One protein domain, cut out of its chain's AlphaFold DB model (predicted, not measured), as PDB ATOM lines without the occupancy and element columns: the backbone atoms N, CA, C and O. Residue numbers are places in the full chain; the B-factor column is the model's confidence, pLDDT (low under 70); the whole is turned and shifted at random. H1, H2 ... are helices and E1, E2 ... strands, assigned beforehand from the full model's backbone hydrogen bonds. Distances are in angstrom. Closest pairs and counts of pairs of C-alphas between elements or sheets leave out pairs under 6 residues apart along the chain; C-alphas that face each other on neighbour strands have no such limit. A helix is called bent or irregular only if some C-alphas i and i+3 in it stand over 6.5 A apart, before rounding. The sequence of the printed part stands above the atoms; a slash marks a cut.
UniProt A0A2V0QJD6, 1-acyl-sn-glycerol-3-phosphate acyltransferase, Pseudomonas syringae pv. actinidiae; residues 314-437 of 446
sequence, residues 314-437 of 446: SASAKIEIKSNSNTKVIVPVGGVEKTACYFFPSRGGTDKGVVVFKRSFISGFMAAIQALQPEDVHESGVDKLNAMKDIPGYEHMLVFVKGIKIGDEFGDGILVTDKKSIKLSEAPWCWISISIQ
ATOM      1  N   SER A 314     234.369 173.168 165.298       90.56
ATOM      2  CA  SER A 314     235.521 173.278 166.193       90.56
ATOM      3  C   SER A 314     236.646 172.343 165.749       90.56
ATOM      4  O   SER A 314     236.440 171.141 165.568       90.56
ATOM      5  N   ALA A 315     237.856 172.882 165.622       89.94
ATOM      6  CA  ALA A 315     239.030 172.115 165.241       89.94
ATOM      7  C   ALA A 315     240.248 172.455 166.111       89.94
ATOM      8  O   ALA A 315     240.386 173.536 166.696       89.94
ATOM      9  N   SER A 316     241.145 171.481 166.205       90.00
ATOM     10  CA  SER A 316     242.463 171.628 166.817       90.00
ATOM     11  C   SER A 316     243.504 171.907 165.735       90.00
ATOM     12  O   SER A 316     243.335 171.486 164.591       90.00
ATOM     13  N   ALA A 317     244.565 172.621 166.095       90.06
ATOM     14  CA  ALA A 317     245.651 172.975 165.192       90.06
ATOM     15  C   ALA A 317     246.988 172.589 165.825       90.06
ATOM     16  O   ALA A 317     247.175 172.759 167.032       90.06
ATOM     17  N   LYS A 318     247.907 172.068 165.014       90.12
ATOM     18  CA  LYS A 318     249.281 171.743 165.413       90.12
ATOM     19  C   LYS A 318     250.247 172.410 164.453       90.12
ATOM     20  O   LYS A 318     250.050 172.314 163.247       90.12
ATOM     21  N   ILE A 319     251.275 173.056 164.992       90.69
ATOM     22  CA  ILE A 319     252.374 173.598 164.195       90.69
ATOM     23  C   ILE A 319     253.427 172.514 164.056       90.69
ATOM     24  O   ILE A 319     253.825 171.885 165.039       90.69
ATOM     25  N   GLU A 320     253.877 172.306 162.833       92.38
ATOM     26  CA  GLU A 320     254.871 171.304 162.502       92.38
ATOM     27  C   GLU A 320     255.913 171.952 161.593       92.38
ATOM     28  O   GLU A 320     255.570 172.691 160.670       92.38
ATOM     29  N   ILE A 321     257.186 171.701 161.882       92.81
ATOM     30  CA  ILE A 321     258.308 172.224 161.107       92.81
ATOM     31  C   ILE A 321     259.172 171.085 160.587       92.81
ATOM     32  O   ILE A 321     259.210 169.980 161.143       92.81
ATOM     33  N   LYS A 322     259.894 171.391 159.515       92.69
ATOM     34  CA  LYS A 322     260.988 170.577 159.007       92.69
ATOM     35  C   LYS A 322     262.272 171.022 159.701       92.69
ATOM     36  O   LYS A 322     262.690 172.166 159.533       92.69
ATOM     37  N   SER A 323     262.869 170.141 160.496       91.25
ATOM     38  CA  SER A 323     264.085 170.457 161.249       91.25
ATOM     39  C   SER A 323     265.342 170.418 160.379       91.25
ATOM     40  O   SER A 323     265.331 169.873 159.269       91.25
ATOM     41  N   ASN A 324     266.447 170.937 160.913       88.94
ATOM     42  CA  ASN A 324     267.783 170.853 160.311       88.94
ATOM     43  C   ASN A 324     268.214 169.412 159.954       88.94
ATOM     44  O   ASN A 324     268.831 169.180 158.921       88.94
ATOM     45  N   SER A 325     267.810 168.428 160.759       87.56
ATOM     46  CA  SER A 325     268.058 166.995 160.553       87.56
ATOM     47  C   SER A 325     267.134 166.363 159.509       87.56
ATOM     48  O   SER A 325     267.109 165.141 159.365       87.56
ATOM     49  N   ASN A 326     266.353 167.178 158.792       87.19
ATOM     50  CA  ASN A 326     265.354 166.733 157.831       87.19
ATOM     51  C   ASN A 326     264.353 165.757 158.477       87.19
ATOM     52  O   ASN A 326     264.016 164.714 157.918       87.19
ATOM     53  N   THR A 327     263.883 166.093 159.683       89.62
ATOM     54  CA  THR A 327     262.841 165.354 160.407       89.62
ATOM     55  C   THR A 327     261.653 166.255 160.730       89.62
ATOM     56  O   THR A 327     261.751 167.483 160.738       89.62
ATOM     57  N   LYS A 328     260.493 165.641 160.972       89.75
ATOM     58  CA  LYS A 328     259.276 166.349 161.373       89.75
ATOM     59  C   LYS A 328     259.307 166.633 162.872       89.75
ATOM     60  O   LYS A 328     259.353 165.689 163.659       89.75
ATOM     61  N   VAL A 329     259.184 167.900 163.258       90.56
ATOM     62  CA  VAL A 329     259.124 168.318 164.666       90.56
ATOM     63  C   VAL A 329     257.823 169.070 164.929       90.56
ATOM     64  O   VAL A 329     257.433 169.942 164.157       90.56
ATOM     65  N   ILE A 330     257.131 168.713 166.013       89.88
ATOM     66  CA  ILE A 330     255.930 169.422 166.470       89.88
ATOM     67  C   ILE A 330     256.377 170.567 167.374       89.88
ATOM     68  O   ILE A 330     257.047 170.328 168.379       89.88
ATOM     69  N   VAL A 331     255.977 171.793 167.042       89.31
ATOM     70  CA  VAL A 331     256.312 172.975 167.840       89.31
ATOM     71  C   VAL A 331     255.247 173.163 168.926       89.31
ATOM     72  O   VAL A 331     254.058 173.276 168.601       89.31
ATOM     73  N   PRO A 332     255.622 173.173 170.218       84.94
ATOM     74  CA  PRO A 332     254.666 173.365 171.297       84.94
ATOM     75  C   PRO A 332     254.128 174.799 171.287       84.94
ATOM     76  O   PRO A 332     254.885 175.766 171.255       84.94
ATOM     77  N   VAL A 333     252.803 174.931 171.359       82.19
ATOM     78  CA  VAL A 333     252.115 176.227 171.404       82.19
ATOM     79  C   VAL A 333     251.465 176.389 172.770       82.19
ATOM     80  O   VAL A 333     250.527 175.668 173.113       82.19
ATOM     81  N   GLY A 334     251.987 177.312 173.576       72.56
ATOM     82  CA  GLY A 334     251.463 177.589 174.912       72.56
ATOM     83  C   GLY A 334     250.092 178.274 174.879       72.56
ATOM     84  O   GLY A 334     249.790 179.035 173.963       72.56
ATOM     85  N   GLY A 335     249.259 178.019 175.895       65.19
ATOM     86  CA  GLY A 335     247.992 178.741 176.098       65.19
ATOM     87  C   GLY A 335     246.880 178.429 175.088       65.19
ATOM     88  O   GLY A 335     245.913 179.184 174.989       65.19
ATOM     89  N   VAL A 336     247.000 177.335 174.330       69.62
ATOM     90  CA  VAL A 336     246.004 176.930 173.331       69.62
ATOM     91  C   VAL A 336     244.932 176.055 173.979       69.62
ATOM     92  O   VAL A 336     245.219 175.002 174.544       69.62
ATOM     93  N   GLU A 337     243.677 176.491 173.890       70.69
ATOM     94  CA  GLU A 337     242.514 175.695 174.296       70.69
ATOM     95  C   GLU A 337     242.382 174.419 173.442       70.69
ATOM     96  O   GLU A 337     242.885 174.352 172.321       70.69
ATOM     97  N   LYS A 338     241.608 173.421 173.904       70.88
ATOM     98  CA  LYS A 338     241.305 172.204 173.112       70.88
ATOM     99  C   LYS A 338     240.797 172.514 171.693       70.88
ATOM    100  O   LYS A 338     241.042 171.737 170.773       70.88
ATOM    101  N   THR A 339     240.111 173.644 171.522       75.69
ATOM    102  CA  THR A 339     239.702 174.193 170.225       75.69
ATOM    103  C   THR A 339     240.578 175.390 169.881       75.69
ATOM    104  O   THR A 339     240.404 176.464 170.456       75.69
ATOM    105  N   ALA A 340     241.477 175.212 168.916       84.12
ATOM    106  CA  ALA A 340     242.421 176.236 168.468       84.12
ATOM    107  C   ALA A 340     241.879 177.087 167.304       84.12
ATOM    108  O   ALA A 340     242.304 178.225 167.106       84.12
ATOM    109  N   CYS A 341     240.941 176.542 166.523       89.50
ATOM    110  CA  CYS A 341     240.396 177.181 165.328       89.50
ATOM    111  C   CYS A 341     238.969 176.704 165.023       89.50
ATOM    112  O   CYS A 341     238.479 175.729 165.600       89.50
ATOM    113  N   TYR A 342     238.318 177.406 164.103       91.38
ATOM    114  CA  TYR A 342     237.039 177.039 163.517       91.38
ATOM    115  C   TYR A 342     237.231 176.738 162.032       91.38
ATOM    116  O   TYR A 342     237.778 177.556 161.294       91.38
ATOM    117  N   PHE A 343     236.783 175.562 161.606       90.94
ATOM    118  CA  PHE A 343     236.831 175.113 160.222       90.94
ATOM    119  C   PHE A 343     235.463 175.274 159.562       90.94
ATOM    120  O   PHE A 343     234.467 174.735 160.037       90.94
ATOM    121  N   PHE A 344     235.424 175.990 158.449       90.94
ATOM    122  CA  PHE A 344     234.269 176.137 157.580       90.94
ATOM    123  C   PHE A 344     234.428 175.167 156.402       90.94
ATOM    124  O   PHE A 344     235.332 175.362 155.581       90.94
ATOM    125  N   PRO A 345     233.589 174.120 156.299       88.25
ATOM    126  CA  PRO A 345     233.685 173.144 155.221       88.25
ATOM    127  C   PRO A 345     233.495 173.777 153.839       88.25
ATOM    128  O   PRO A 345     232.736 174.736 153.682       88.25
ATOM    129  N   SER A 346     234.147 173.203 152.822       86.06
ATOM    130  CA  SER A 346     233.937 173.621 151.432       86.06
ATOM    131  C   SER A 346     232.509 173.333 150.970       86.06
ATOM    132  O   SER A 346     231.898 172.352 151.399       86.06
ATOM    133  N   ARG A 347     232.015 174.115 150.008       75.88
ATOM    134  CA  ARG A 347     230.727 173.859 149.342       75.88
ATOM    135  C   ARG A 347     230.805 172.800 148.229       75.88
ATOM    136  O   ARG A 347     229.834 172.616 147.497       75.88
ATOM    137  N   GLY A 348     231.938 172.107 148.102       72.25
ATOM    138  CA  GLY A 348     232.232 171.200 146.994       72.25
ATOM    139  C   GLY A 348     232.682 171.929 145.721       72.25
ATOM    140  O   GLY A 348     232.807 173.154 145.679       72.25
ATOM    141  N   GLY A 349     232.947 171.161 144.663       76.75
ATOM    142  CA  GLY A 349     233.516 171.689 143.421       76.75
ATOM    143  C   GLY A 349     234.966 172.143 143.608       76.75
ATOM    144  O   GLY A 349     235.779 171.404 144.151       76.75
ATOM    145  N   THR A 350     235.289 173.352 143.144       76.00
ATOM    146  CA  THR A 350     236.633 173.949 143.258       76.00
ATOM    147  C   THR A 350     236.818 174.802 144.516       76.00
ATOM    148  O   THR A 350     237.869 175.419 144.684       76.00
ATOM    149  N   ASP A 351     235.794 174.909 145.368       82.12
ATOM    150  CA  ASP A 351     235.870 175.684 146.605       82.12
ATOM    151  C   ASP A 351     236.662 174.919 147.676       82.12
ATOM    152  O   ASP A 351     236.569 173.696 147.778       82.12
ATOM    153  N   LYS A 352     237.444 175.635 148.485       87.94
ATOM    154  CA  LYS A 352     238.296 175.055 149.537       87.94
ATOM    155  C   LYS A 352     237.724 175.408 150.907       87.94
ATOM    156  O   LYS A 352     237.192 176.500 151.090       87.94
ATOM    157  N   GLY A 353     237.856 174.503 151.878       89.94
ATOM    158  CA  GLY A 353     237.470 174.800 153.261       89.94
ATOM    159  C   GLY A 353     238.312 175.941 153.837       89.94
ATOM    160  O   GLY A 353     239.469 176.097 153.454       89.94
ATOM    161  N   VAL A 354     237.746 176.736 154.744       92.25
ATOM    162  CA  VAL A 354     238.401 177.913 155.345       92.25
ATOM    163  C   VAL A 354     238.604 177.689 156.837       92.25
ATOM    164  O   VAL A 354     237.700 177.234 157.529       92.25
ATOM    165  N   VAL A 355     239.776 178.033 157.356       92.00
ATOM    166  CA  VAL A 355     240.122 177.924 158.776       92.00
ATOM    167  C   VAL A 355     240.287 179.318 159.358       92.00
ATOM    168  O   VAL A 355     241.083 180.106 158.857       92.00
ATOM    169  N   VAL A 356     239.576 179.610 160.443       91.88
ATOM    170  CA  VAL A 356     239.735 180.844 161.222       91.88
ATOM    171  C   VAL A 356     240.326 180.486 162.577       91.88
ATOM    172  O   VAL A 356     239.743 179.712 163.338       91.88
ATOM    173  N   PHE A 357     241.497 181.030 162.889       89.69
ATOM    174  CA  PHE A 357     242.206 180.709 164.126       89.69
ATOM    175  C   PHE A 357     241.747 181.602 165.276       89.69
ATOM    176  O   PHE A 357     241.487 182.792 165.100       89.69
ATOM    177  N   LYS A 358     241.664 181.037 166.486       88.81
ATOM    178  CA  LYS A 358     241.403 181.839 167.683       88.81
ATOM    179  C   LYS A 358     242.602 182.726 167.993       88.81
ATOM    180  O   LYS A 358     243.751 182.333 167.801       88.81
ATOM    181  N   ARG A 359     242.335 183.886 168.591       85.81
ATOM    182  CA  ARG A 359     243.374 184.835 169.017       85.81
ATOM    183  C   ARG A 359     244.420 184.208 169.942       85.81
ATOM    184  O   ARG A 359     245.594 184.519 169.802       85.81
ATOM    185  N   SER A 360     244.015 183.301 170.832       86.69
ATOM    186  CA  SER A 360     244.933 182.566 171.713       86.69
ATOM    187  C   SER A 360     245.932 181.707 170.933       86.69
ATOM    188  O   SER A 360     247.125 181.759 171.219       86.69
ATOM    189  N   PHE A 361     245.472 180.987 169.905       89.00
ATOM    190  CA  PHE A 361     246.357 180.234 169.019       89.00
ATOM    191  C   PHE A 361     247.282 181.157 168.229       89.00
ATOM    192  O   PHE A 361     248.467 180.872 168.151       89.00
ATOM    193  N   ILE A 362     246.777 182.275 167.694       86.88
ATOM    194  CA  ILE A 362     247.601 183.234 166.939       86.88
ATOM    195  C   ILE A 362     248.723 183.796 167.823       86.88
ATOM    196  O   ILE A 362     249.882 183.793 167.420       86.88
ATOM    197  N   SER A 363     248.410 184.228 169.048       85.62
ATOM    198  CA  SER A 363     249.419 184.730 169.987       85.62
ATOM    199  C   SER A 363     250.459 183.664 170.338       85.62
ATOM    200  O   SER A 363     251.654 183.952 170.339       85.62
ATOM    201  N   GLY A 364     250.019 182.430 170.603       87.44
ATOM    202  CA  GLY A 364     250.923 181.318 170.880       87.44
ATOM    203  C   GLY A 364     251.785 180.945 169.672       87.44
ATOM    204  O   GLY A 364     252.975 180.691 169.831       87.44
ATOM    205  N   PHE A 365     251.207 180.955 168.468       87.88
ATOM    206  CA  PHE A 365     251.902 180.720 167.204       87.88
ATOM    207  C   PHE A 365     253.015 181.750 167.010       87.88
ATOM    208  O   PHE A 365     254.166 181.376 166.813       87.88
ATOM    209  N   MET A 366     252.704 183.041 167.155       86.31
ATOM    210  CA  MET A 366     253.695 184.108 167.005       86.31
ATOM    211  C   MET A 366     254.813 184.012 168.049       86.31
ATOM    212  O   MET A 366     255.980 184.194 167.709       86.31
ATOM    213  N   ALA A 367     254.486 183.677 169.301       87.44
ATOM    214  CA  ALA A 367     255.491 183.454 170.339       87.44
ATOM    215  C   ALA A 367     256.398 182.254 170.015       87.44
ATOM    216  O   ALA A 367     257.611 182.337 170.194       87.44
ATOM    217  N   ALA A 368     255.824 181.165 169.493       88.69
ATOM    218  CA  ALA A 368     256.575 179.990 169.071       88.69
ATOM    219  C   ALA A 368     257.512 180.303 167.891       88.69
ATOM    220  O   ALA A 368     258.681 179.933 167.935       88.69
ATOM    221  N   ILE A 369     257.038 181.046 166.883       88.00
ATOM    222  CA  ILE A 369     257.865 181.500 165.754       88.00
ATOM    223  C   ILE A 369     259.017 182.393 166.227       88.00
ATOM    224  O   ILE A 369     260.149 182.200 165.796       88.00
ATOM    225  N   GLN A 370     258.766 183.329 167.148       87.31
ATOM    226  CA  GLN A 370     259.816 184.197 167.692       87.31
ATOM    227  C   GLN A 370     260.877 183.418 168.490       87.31
ATOM    228  O   GLN A 370     262.065 183.736 168.406       87.31
ATOM    229  N   ALA A 371     260.465 182.373 169.215       89.12
ATOM    230  CA  ALA A 371     261.353 181.546 170.031       89.12
ATOM    231  C   ALA A 371     262.228 180.564 169.224       89.12
ATOM    232  O   ALA A 371     263.322 180.231 169.683       89.12
ATOM    233  N   LEU A 372     261.775 180.114 168.046       89.44
ATOM    234  CA  LEU A 372     262.521 179.184 167.184       89.44
ATOM    235  C   LEU A 372     263.871 179.769 166.765       89.44
ATOM    236  O   LEU A 372     263.920 180.905 166.288       89.44
ATOM    237  N   GLN A 373     264.959 179.010 166.888       89.69
ATOM    238  CA  GLN A 373     266.258 179.445 166.380       89.69
ATOM    239  C   GLN A 373     266.445 178.987 164.926       89.69
ATOM    240  O   GLN A 373     265.945 177.923 164.556       89.69
ATOM    241  N   PRO A 374     267.170 179.751 164.083       88.69
ATOM    242  CA  PRO A 374     267.479 179.340 162.711       88.69
ATOM    243  C   PRO A 374     268.113 177.948 162.615       88.69
ATOM    244  O   PRO A 374     267.847 177.208 161.675       88.69
ATOM    245  N   GLU A 375     268.906 177.577 163.621       88.19
ATOM    246  CA  GLU A 375     269.590 176.286 163.730       88.19
ATOM    247  C   GLU A 375     268.625 175.100 163.863       88.19
ATOM    248  O   GLU A 375     268.988 173.984 163.495       88.19
ATOM    249  N   ASP A 376     267.398 175.323 164.342       86.00
ATOM    250  CA  ASP A 376     266.390 174.279 164.551       86.00
ATOM    251  C   ASP A 376     265.594 173.956 163.276       86.00
ATOM    252  O   ASP A 376     264.872 172.956 163.222       86.00
ATOM    253  N   VAL A 377     265.710 174.791 162.238       88.75
ATOM    254  CA  VAL A 377     264.907 174.727 161.011       88.75
ATOM    255  C   VAL A 377     265.761 174.248 159.839       88.75
ATOM    256  O   VAL A 377     266.957 174.507 159.752       88.75
ATOM    257  N   HIS A 378     265.145 173.511 158.918       92.19
ATOM    258  CA  HIS A 378     265.774 173.118 157.661       92.19
ATOM    259  C   HIS A 378     266.267 174.348 156.880       92.19
ATOM    260  O   HIS A 378     265.587 175.374 156.855       92.19
ATOM    261  N   GLU A 379     267.388 174.224 156.166       89.44
ATOM    262  CA  GLU A 379     268.021 175.316 155.399       89.44
ATOM    263  C   GLU A 379     267.034 176.100 154.514       89.44
ATOM    264  O   GLU A 379     267.046 177.326 154.485       89.44
ATOM    265  N   SER A 380     266.079 175.405 153.885       87.19
ATOM    266  CA  SER A 380     265.041 175.992 153.022       87.19
ATOM    267  C   SER A 380     264.043 176.918 153.735       87.19
ATOM    268  O   SER A 380     263.182 177.506 153.080       87.19
ATOM    269  N   GLY A 381     264.064 176.954 155.068       87.31
ATOM    270  CA  GLY A 381     263.162 177.731 155.914       87.31
ATOM    271  C   GLY A 381     263.828 178.865 156.684       87.31
ATOM    272  O   GLY A 381     263.106 179.661 157.269       87.31
ATOM    273  N   VAL A 382     265.161 178.963 156.693       89.56
ATOM    274  CA  VAL A 382     265.891 179.932 157.531       89.56
ATOM    275  C   VAL A 382     265.565 181.375 157.141       89.56
ATOM    276  O   VAL A 382     265.140 182.159 157.988       89.56
ATOM    277  N   ASP A 383     265.669 181.707 155.853       89.56
ATOM    278  CA  ASP A 383     265.360 183.057 155.360       89.56
ATOM    279  C   ASP A 383     263.886 183.420 155.591       89.56
ATOM    280  O   ASP A 383     263.559 184.544 155.966       89.56
ATOM    281  N   LYS A 384     262.997 182.434 155.434       90.19
ATOM    282  CA  LYS A 384     261.548 182.571 155.633       90.19
ATOM    283  C   LYS A 384     261.185 182.776 157.105       90.19
ATOM    284  O   LYS A 384     260.317 183.583 157.416       90.19
ATOM    285  N   LEU A 385     261.867 182.082 158.017       89.19
ATOM    286  CA  LEU A 385     261.714 182.278 159.457       89.19
ATOM    287  C   LEU A 385     262.143 183.692 159.861       89.19
ATOM    288  O   LEU A 385     261.434 184.339 160.628       89.19
ATOM    289  N   ASN A 386     263.278 184.172 159.348       88.12
ATOM    290  CA  ASN A 386     263.770 185.517 159.645       88.12
ATOM    291  C   ASN A 386     262.803 186.590 159.122       88.12
ATOM    292  O   ASN A 386     262.392 187.456 159.891       88.12
ATOM    293  N   ALA A 387     262.334 186.456 157.877       85.94
ATOM    294  CA  ALA A 387     261.316 187.344 157.308       85.94
ATOM    295  C   ALA A 387     260.031 187.375 158.160       85.94
ATOM    296  O   ALA A 387     259.519 188.448 158.486       85.94
ATOM    297  N   MET A 388     259.567 186.213 158.633       83.44
ATOM    298  CA  MET A 388     258.407 186.118 159.524       83.44
ATOM    299  C   MET A 388     258.600 186.829 160.868       83.44
ATOM    300  O   MET A 388     257.622 187.343 161.423       83.44
ATOM    301  N   LYS A 389     259.829 186.850 161.406       85.56
ATOM    302  CA  LYS A 389     260.161 187.528 162.668       85.56
ATOM    303  C   LYS A 389     260.219 189.049 162.533       85.56
ATOM    304  O   LYS A 389     259.903 189.726 163.513       85.56
ATOM    305  N   ASP A 390     260.580 189.553 161.354       82.69
ATOM    306  CA  ASP A 390     260.730 190.987 161.070       82.69
ATOM    307  C   ASP A 390     259.389 191.698 160.820       82.69
ATOM    308  O   ASP A 390     259.279 192.918 160.971       82.69
ATOM    309  N   ILE A 391     258.341 190.948 160.469       73.75
ATOM    310  CA  ILE A 391     257.005 191.503 160.228       73.75
ATOM    311  C   ILE A 391     256.326 191.879 161.564       73.75
ATOM    312  O   ILE A 391     256.224 191.046 162.475       73.75
ATOM    313  N   PRO A 392     255.764 193.099 161.690       69.25
ATOM    314  CA  PRO A 392     255.013 193.507 162.872       69.25
ATOM    315  C   PRO A 392     253.845 192.560 163.172       69.25
ATOM    316  O   PRO A 392     253.015 192.264 162.313       69.25
ATOM    317  N   GLY A 393     253.704 192.137 164.433       66.94
ATOM    318  CA  GLY A 393     252.722 191.118 164.832       66.94
ATOM    319  C   GLY A 393     251.250 191.418 164.489       66.94
ATOM    320  O   GLY A 393     250.436 190.497 164.470       66.94
ATOM    321  N   TYR A 394     250.882 192.673 164.197       63.47
ATOM    322  CA  TYR A 394     249.517 193.030 163.788       63.47
ATOM    323  C   TYR A 394     249.187 192.658 162.333       63.47
ATOM    324  O   TYR A 394     248.022 192.387 162.039       63.47
ATOM    325  N   GLU A 395     250.173 192.603 161.434       69.00
ATOM    326  CA  GLU A 395     249.945 192.273 160.019       69.00
ATOM    327  C   GLU A 395     249.618 190.789 159.850       69.00
ATOM    328  O   GLU A 395     248.667 190.431 159.151       69.00
ATOM    329  N   HIS A 396     250.296 189.936 160.623       68.31
ATOM    330  CA  HIS A 396     249.976 188.513 160.737       68.31
ATOM    331  C   HIS A 396     248.553 188.280 161.255       68.31
ATOM    332  O   HIS A 396     247.828 187.428 160.736       68.31
ATOM    333  N   MET A 397     248.099 189.073 162.235       65.94
ATOM    334  CA  MET A 397     246.752 188.931 162.808       65.94
ATOM    335  C   MET A 397     245.633 189.142 161.776       65.94
ATOM    336  O   MET A 397     244.603 188.475 161.866       65.94
ATOM    337  N   LEU A 398     245.811 190.018 160.782       69.12
ATOM    338  CA  LEU A 398     244.778 190.285 159.773       69.12
ATOM    339  C   LEU A 398     244.497 189.070 158.880       69.12
ATOM    340  O   LEU A 398     243.339 188.819 158.536       69.12
ATOM    341  N   VAL A 399     245.535 188.306 158.533       76.44
ATOM    342  CA  VAL A 399     245.411 187.086 157.722       76.44
ATOM    343  C   VAL A 399     244.645 186.015 158.497       76.44
ATOM    344  O   VAL A 399     243.673 185.453 157.996       76.44
ATOM    345  N   PHE A 400     245.013 185.798 159.760       77.56
ATOM    346  CA  PHE A 400     244.366 184.791 160.595       77.56
ATOM    347  C   PHE A 400     242.901 185.113 160.937       77.56
ATOM    348  O   PHE A 400     242.099 184.189 161.086       77.56
ATOM    349  N   VAL A 401     242.535 186.399 161.032       73.88
ATOM    350  CA  VAL A 401     241.150 186.843 161.292       73.88
ATOM    351  C   VAL A 401     240.251 186.681 160.063       73.88
ATOM    352  O   VAL A 401     239.087 186.314 160.212       73.88
ATOM    353  N   LYS A 402     240.765 186.921 158.848       81.62
ATOM    354  CA  LYS A 402     240.005 186.711 157.598       81.62
ATOM    355  C   LYS A 402     239.807 185.231 157.258       81.62
ATOM    356  O   LYS A 402     238.876 184.894 156.529       81.62
ATOM    357  N   GLY A 403     240.650 184.370 157.819       87.56
ATOM    358  CA  GLY A 403     240.643 182.936 157.591       87.56
ATOM    359  C   GLY A 403     241.496 182.526 156.395       87.56
ATOM    360  O   GLY A 403     241.700 183.289 155.451       87.56
ATOM    361  N   ILE A 404     242.003 181.298 156.452       90.56
ATOM    362  CA  ILE A 404     242.966 180.742 155.499       90.56
ATOM    363  C   ILE A 404     242.347 179.507 154.857       90.56
ATOM    364  O   ILE A 404     241.812 178.645 155.555       90.56
ATOM    365  N   LYS A 405     242.384 179.417 153.527       91.81
ATOM    366  CA  LYS A 405     241.876 178.240 152.817       91.81
ATOM    367  C   LYS A 405     242.820 177.054 153.014       91.81
ATOM    368  O   LYS A 405     244.038 177.204 152.987       91.81
ATOM    369  N   ILE A 406     242.261 175.859 153.174       90.44
ATOM    370  CA  ILE A 406     243.040 174.621 153.237       90.44
ATOM    371  C   ILE A 406     243.831 174.437 151.940       90.44
ATOM    372  O   ILE A 406     243.290 174.524 150.837       90.44
ATOM    373  N   GLY A 407     245.116 174.132 152.078       88.44
ATOM    374  CA  GLY A 407     246.036 173.942 150.968       88.44
ATOM    375  C   GLY A 407     246.591 175.241 150.387       88.44
ATOM    376  O   GLY A 407     247.296 175.163 149.387       88.44
ATOM    377  N   ASP A 408     246.254 176.403 150.955       89.12
ATOM    378  CA  ASP A 408     246.905 177.667 150.619       89.12
ATOM    379  C   ASP A 408     248.070 177.923 151.590       89.12
ATOM    380  O   ASP A 408     248.035 177.531 152.764       89.12
ATOM    381  N   GLU A 409     249.106 178.583 151.080       87.19
ATOM    382  CA  GLU A 409     250.217 179.088 151.880       87.19
ATOM    383  C   GLU A 409     249.946 180.532 152.310       87.19
ATOM    384  O   GLU A 409     249.357 181.326 151.575       87.19
ATOM    385  N   PHE A 410     250.401 180.884 153.505       83.31
ATOM    386  CA  PHE A 410     250.427 182.252 154.009       83.31
ATOM    387  C   PHE A 410     251.776 182.504 154.683       83.31
ATOM    388  O   PHE A 410     252.427 181.545 155.072       83.31
ATOM    389  N   GLY A 411     252.185 183.771 154.818       70.69
ATOM    390  CA  GLY A 411     253.384 184.168 155.573       70.69
ATOM    391  C   GLY A 411     254.641 183.372 155.208       70.69
ATOM    392  O   GLY A 411     254.921 182.341 155.811       70.69
ATOM    393  N   ASP A 412     255.378 183.823 154.192       81.75
ATOM    394  CA  ASP A 412     256.666 183.236 153.789       81.75
ATOM    395  C   ASP A 412     256.657 181.696 153.659       81.75
ATOM    396  O   ASP A 412     257.614 180.998 153.993       81.75
ATOM    397  N   GLY A 413     255.561 181.134 153.139       83.31
ATOM    398  CA  GLY A 413     255.450 179.714 152.793       83.31
ATOM    399  C   GLY A 413     255.031 178.783 153.933       83.31
ATOM    400  O   GLY A 413     255.469 177.630 153.955       83.31
ATOM    401  N   ILE A 414     254.209 179.254 154.878       88.81
ATOM    402  CA  ILE A 414     253.535 178.392 155.858       88.81
ATOM    403  C   ILE A 414     252.249 177.830 155.248       88.81
ATOM    404  O   ILE A 414     251.324 178.570 154.917       88.81
ATOM    405  N   LEU A 415     252.151 176.508 155.145       92.31
ATOM    406  CA  LEU A 415     250.974 175.830 154.591       92.31
ATOM    407  C   LEU A 415     249.937 175.517 155.675       92.31
ATOM    408  O   LEU A 415     250.288 174.975 156.721       92.31
ATOM    409  N   VAL A 416     248.648 175.741 155.411       91.56
ATOM    410  CA  VAL A 416     247.561 175.203 156.253       91.56
ATOM    411  C   VAL A 416     246.973 173.957 155.600       91.56
ATOM    412  O   VAL A 416     246.587 173.984 154.435       91.56
ATOM    413  N   THR A 417     246.878 172.852 156.337       90.88
ATOM    414  CA  THR A 417     246.464 171.550 155.797       90.88
ATOM    415  C   THR A 417     245.524 170.817 156.747       90.88
ATOM    416  O   THR A 417     245.636 170.943 157.960       90.88
ATOM    417  N   ASP A 418     244.624 170.002 156.211       87.62
ATOM    418  CA  ASP A 418     243.798 169.040 156.954       87.62
ATOM    419  C   ASP A 418     244.266 167.584 156.746       87.62
ATOM    420  O   ASP A 418     243.674 166.634 157.269       87.62
ATOM    421  N   LYS A 419     245.357 167.383 155.994       85.56
ATOM    422  CA  LYS A 419     245.937 166.057 155.764       85.56
ATOM    423  C   LYS A 419     246.504 165.499 157.069       85.56
ATOM    424  O   LYS A 419     247.334 166.131 157.717       85.56
ATOM    425  N   LYS A 420     246.141 164.253 157.400       75.44
ATOM    426  CA  LYS A 420     246.668 163.523 158.576       75.44
ATOM    427  C   LYS A 420     248.196 163.395 158.570       75.44
ATOM    428  O   LYS A 420     248.812 163.326 159.630       75.44
ATOM    429  N   SER A 421     248.802 163.342 157.387       74.94
ATOM    430  CA  SER A 421     250.248 163.352 157.201       74.94
ATOM    431  C   SER A 421     250.614 163.994 155.861       74.94
ATOM    432  O   SER A 421     249.913 163.833 154.861       74.94
ATOM    433  N   ILE A 422     251.725 164.729 155.847       81.56
ATOM    434  CA  ILE A 422     252.390 165.215 154.635       81.56
ATOM    435  C   ILE A 422     253.697 164.432 154.501       81.56
ATOM    436  O   ILE A 422     254.389 164.207 155.500       81.56
ATOM    437  N   LYS A 423     254.035 163.992 153.284       84.75
ATOM    438  CA  LYS A 423     255.339 163.381 153.006       84.75
ATOM    439  C   LYS A 423     256.431 164.433 153.170       84.75
ATOM    440  O   LYS A 423     256.334 165.508 152.592       84.75
ATOM    441  N   LEU A 424     257.497 164.120 153.902       84.00
ATOM    442  CA  LEU A 424     258.540 165.099 154.235       84.00
ATOM    443  C   LEU A 424     259.270 165.695 153.011       84.00
ATOM    444  O   LEU A 424     259.795 166.808 153.077       84.00
ATOM    445  N   SER A 425     259.294 164.958 151.897       83.31
ATOM    446  CA  SER A 425     259.826 165.405 150.603       83.31
ATOM    447  C   SER A 425     259.002 166.524 149.962       83.31
ATOM    448  O   SER A 425     259.545 167.314 149.205       83.31
ATOM    449  N   GLU A 426     257.705 166.584 150.267       83.75
ATOM    450  CA  GLU A 426     256.733 167.544 149.724       83.75
ATOM    451  C   GLU A 426     256.337 168.607 150.765       83.75
ATOM    452  O   GLU A 426     255.575 169.522 150.463       83.75
ATOM    453  N   ALA A 427     256.808 168.473 152.009       84.69
ATOM    454  CA  ALA A 427     256.460 169.371 153.099       84.69
ATOM    455  C   ALA A 427     257.211 170.711 152.982       84.69
ATOM    456  O   ALA A 427     258.424 170.703 152.732       84.69
ATOM    457  N   PRO A 428     256.533 171.850 153.220       90.75
ATOM    458  CA  PRO A 428     257.202 173.140 153.357       90.75
ATOM    459  C   PRO A 428     258.047 173.173 154.637       90.75
ATOM    460  O   PRO A 428     258.073 172.226 155.423       90.75
ATOM    461  N   TRP A 429     258.740 174.287 154.872       91.88
ATOM    462  CA  TRP A 429     259.541 174.450 156.086       91.88
ATOM    463  C   TRP A 429     258.685 174.454 157.366       91.88
ATOM    464  O   TRP A 429     259.123 173.940 158.392       91.88
ATOM    465  N   CYS A 430     257.459 174.985 157.285       91.62
ATOM    466  CA  CYS A 430     256.479 175.038 158.365       91.62
ATOM    467  C   CYS A 430     255.069 174.812 157.810       91.62
ATOM    468  O   CYS A 430     254.706 175.333 156.756       91.62
ATOM    469  N   TRP A 431     254.247 174.050 158.526       93.38
ATOM    470  CA  TRP A 431     252.836 173.878 158.207       93.38
ATOM    471  C   TRP A 431     251.986 173.745 159.468       93.38
ATOM    472  O   TRP A 431     252.449 173.352 160.539       93.38
ATOM    473  N   ILE A 432     250.710 174.089 159.329       91.38
ATOM    474  CA  ILE A 432     249.710 173.992 160.384       91.38
ATOM    475  C   ILE A 432     248.720 172.899 160.002       91.38
ATOM    476  O   ILE A 432     247.943 173.045 159.056       91.38
ATOM    477  N   SER A 433     248.747 171.810 160.762       90.94
ATOM    478  CA  SER A 433     247.866 170.659 160.586       90.94
ATOM    479  C   SER A 433     246.587 170.836 161.400       90.94
ATOM    480  O   SER A 433     246.632 170.987 162.625       90.94
ATOM    481  N   ILE A 434     245.446 170.796 160.720       91.38
ATOM    482  CA  ILE A 434     244.108 170.955 161.286       91.38
ATOM    483  C   ILE A 434     243.480 169.584 161.495       91.38
ATOM    484  O   ILE A 434     243.414 168.763 160.585       91.38
ATOM    485  N   SER A 435     242.983 169.344 162.706       88.81
ATOM    486  CA  SER A 435     242.245 168.130 163.045       88.81
ATOM    487  C   SER A 435     240.883 168.504 163.604       88.81
ATOM    488  O   SER A 435     240.775 169.054 164.706       88.81
ATOM    489  N   ILE A 436     239.843 168.169 162.843       85.06
ATOM    490  CA  ILE A 436     238.449 168.287 163.264       85.06
ATOM    491  C   ILE A 436     238.203 167.243 164.356       85.06
ATOM    492  O   ILE A 436     238.510 166.064 164.174       85.06
ATOM    493  N   GLN A 437     237.687 167.671 165.506       69.12
ATOM    494  CA  GLN A 437     237.281 166.736 166.552       69.12
ATOM    495  C   GLN A 437     235.910 166.179 166.170       69.12
ATOM    496  O   GLN A 437     234.937 166.927 166.090       69.12
TER     497      GLN A 437
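AT A GLANCE: This is residues 314 to 437 of the 446 residues of the protein "1-acyl-sn-glycerol-3-phosphate acyltransferase" of Pseudomonas syringae pv. actinidiae (UniProt A0A2V0QJD6). A strongly twisted sheet is built round its long strand E1, with H1 lying along E1 as a cover; H3 packs by E4, and H2 sits beyond the other end of H1. E6 runs beside E1 on one side with E5 next to it, while E2 and the hairpin E3 and E4 lie on the other side of E1. The printed part has 124 residues with six named strands and three named helices, in the order E1 E2 E3 E4 H1 H2 H3 E5 E6. The sheet is mixed and branched, and the class is mixed, helices and strands. The whole is compact, with a radius of gyration of the C-alphas of 13.8 A and spans of 41 by 31 by 24 A.

IN THESE COORDINATES: E1, residues 314 to 322, begins at C-alpha 314 (235.521, 173.278, 166.193) and is 26.6 A long. E2 is residues 328 to 331, E3 is 341 to 344 and E4 is 354 to 357. H1, residues 359 to 371, is 18.3 A long and starts at C-alpha 359 (243.374, 184.835, 169.017). H2, residues 379 to 390, is 18.2 A long and irregular, with C-alphas 380 and 383 7.4 A apart. H3, residues 393 to 402, is 15.3 A long. E5 is residues 414 to 417. E6, residues 430 to 436, is 19.9 A long and ends at C-alpha 436 (238.449, 168.287, 163.264).

HOW THE PARTS SIT: E1 has three neighbours, in staggered pairing. E2 beside residues 319 to 322 and E3 beside 314 to 315 lie on one side, E6 beside 315 to 321 on the other. E1 and E2 are an antiparallel hairpin, with N 321 and O 329 at 2.9 A. E1 and E3 are antiparallel, with N 315 and O 341 at 2.9 A. E1 and E6 are antiparallel, with N 318 and O 433 at 2.9 A. E3 and E4 are an antiparallel hairpin, with N 342 and O 356 at 2.8 A. E5 and E6 are parallel, with N 432 and O 415 at 2.8 A. H1 is on the sheet at a height of 10.2 A, over E1, and runs along it at 9 degrees on the local plane. H1 touches H2 with residues 369 to 370 alone, at a steep tilt of 62 degrees, opposite ways; their closest C-alphas, Gln 370 and Lys 389, are 6.0 A apart. H1 and H3 only just touch, with 3 pairs of C-alphas within 8 A, the closest being Ile 362 and Met 397 at 7.1 A. H2 only grazes the sheet with residues 379 to 388. H3 only grazes it with residues 397 to 402; its closest C-alpha pair with E4 is Phe 400 and Phe 357, 5.8 A. Every O i to N i+4 pair is within hydrogen-bond range in H1, against 6 of 8 in H2 and 4 of 6 in H3.

THE WHOLE: The C-alphas farthest apart, Gly 349 and Glu 375, are 41.7 A apart. The printed part has no cut. The links H3 to E5 and E5 to E6 are long. Mean pLDDT of the printed part is 84.9, and residues 335 to 336, 392 to 398 and 437 are under 70.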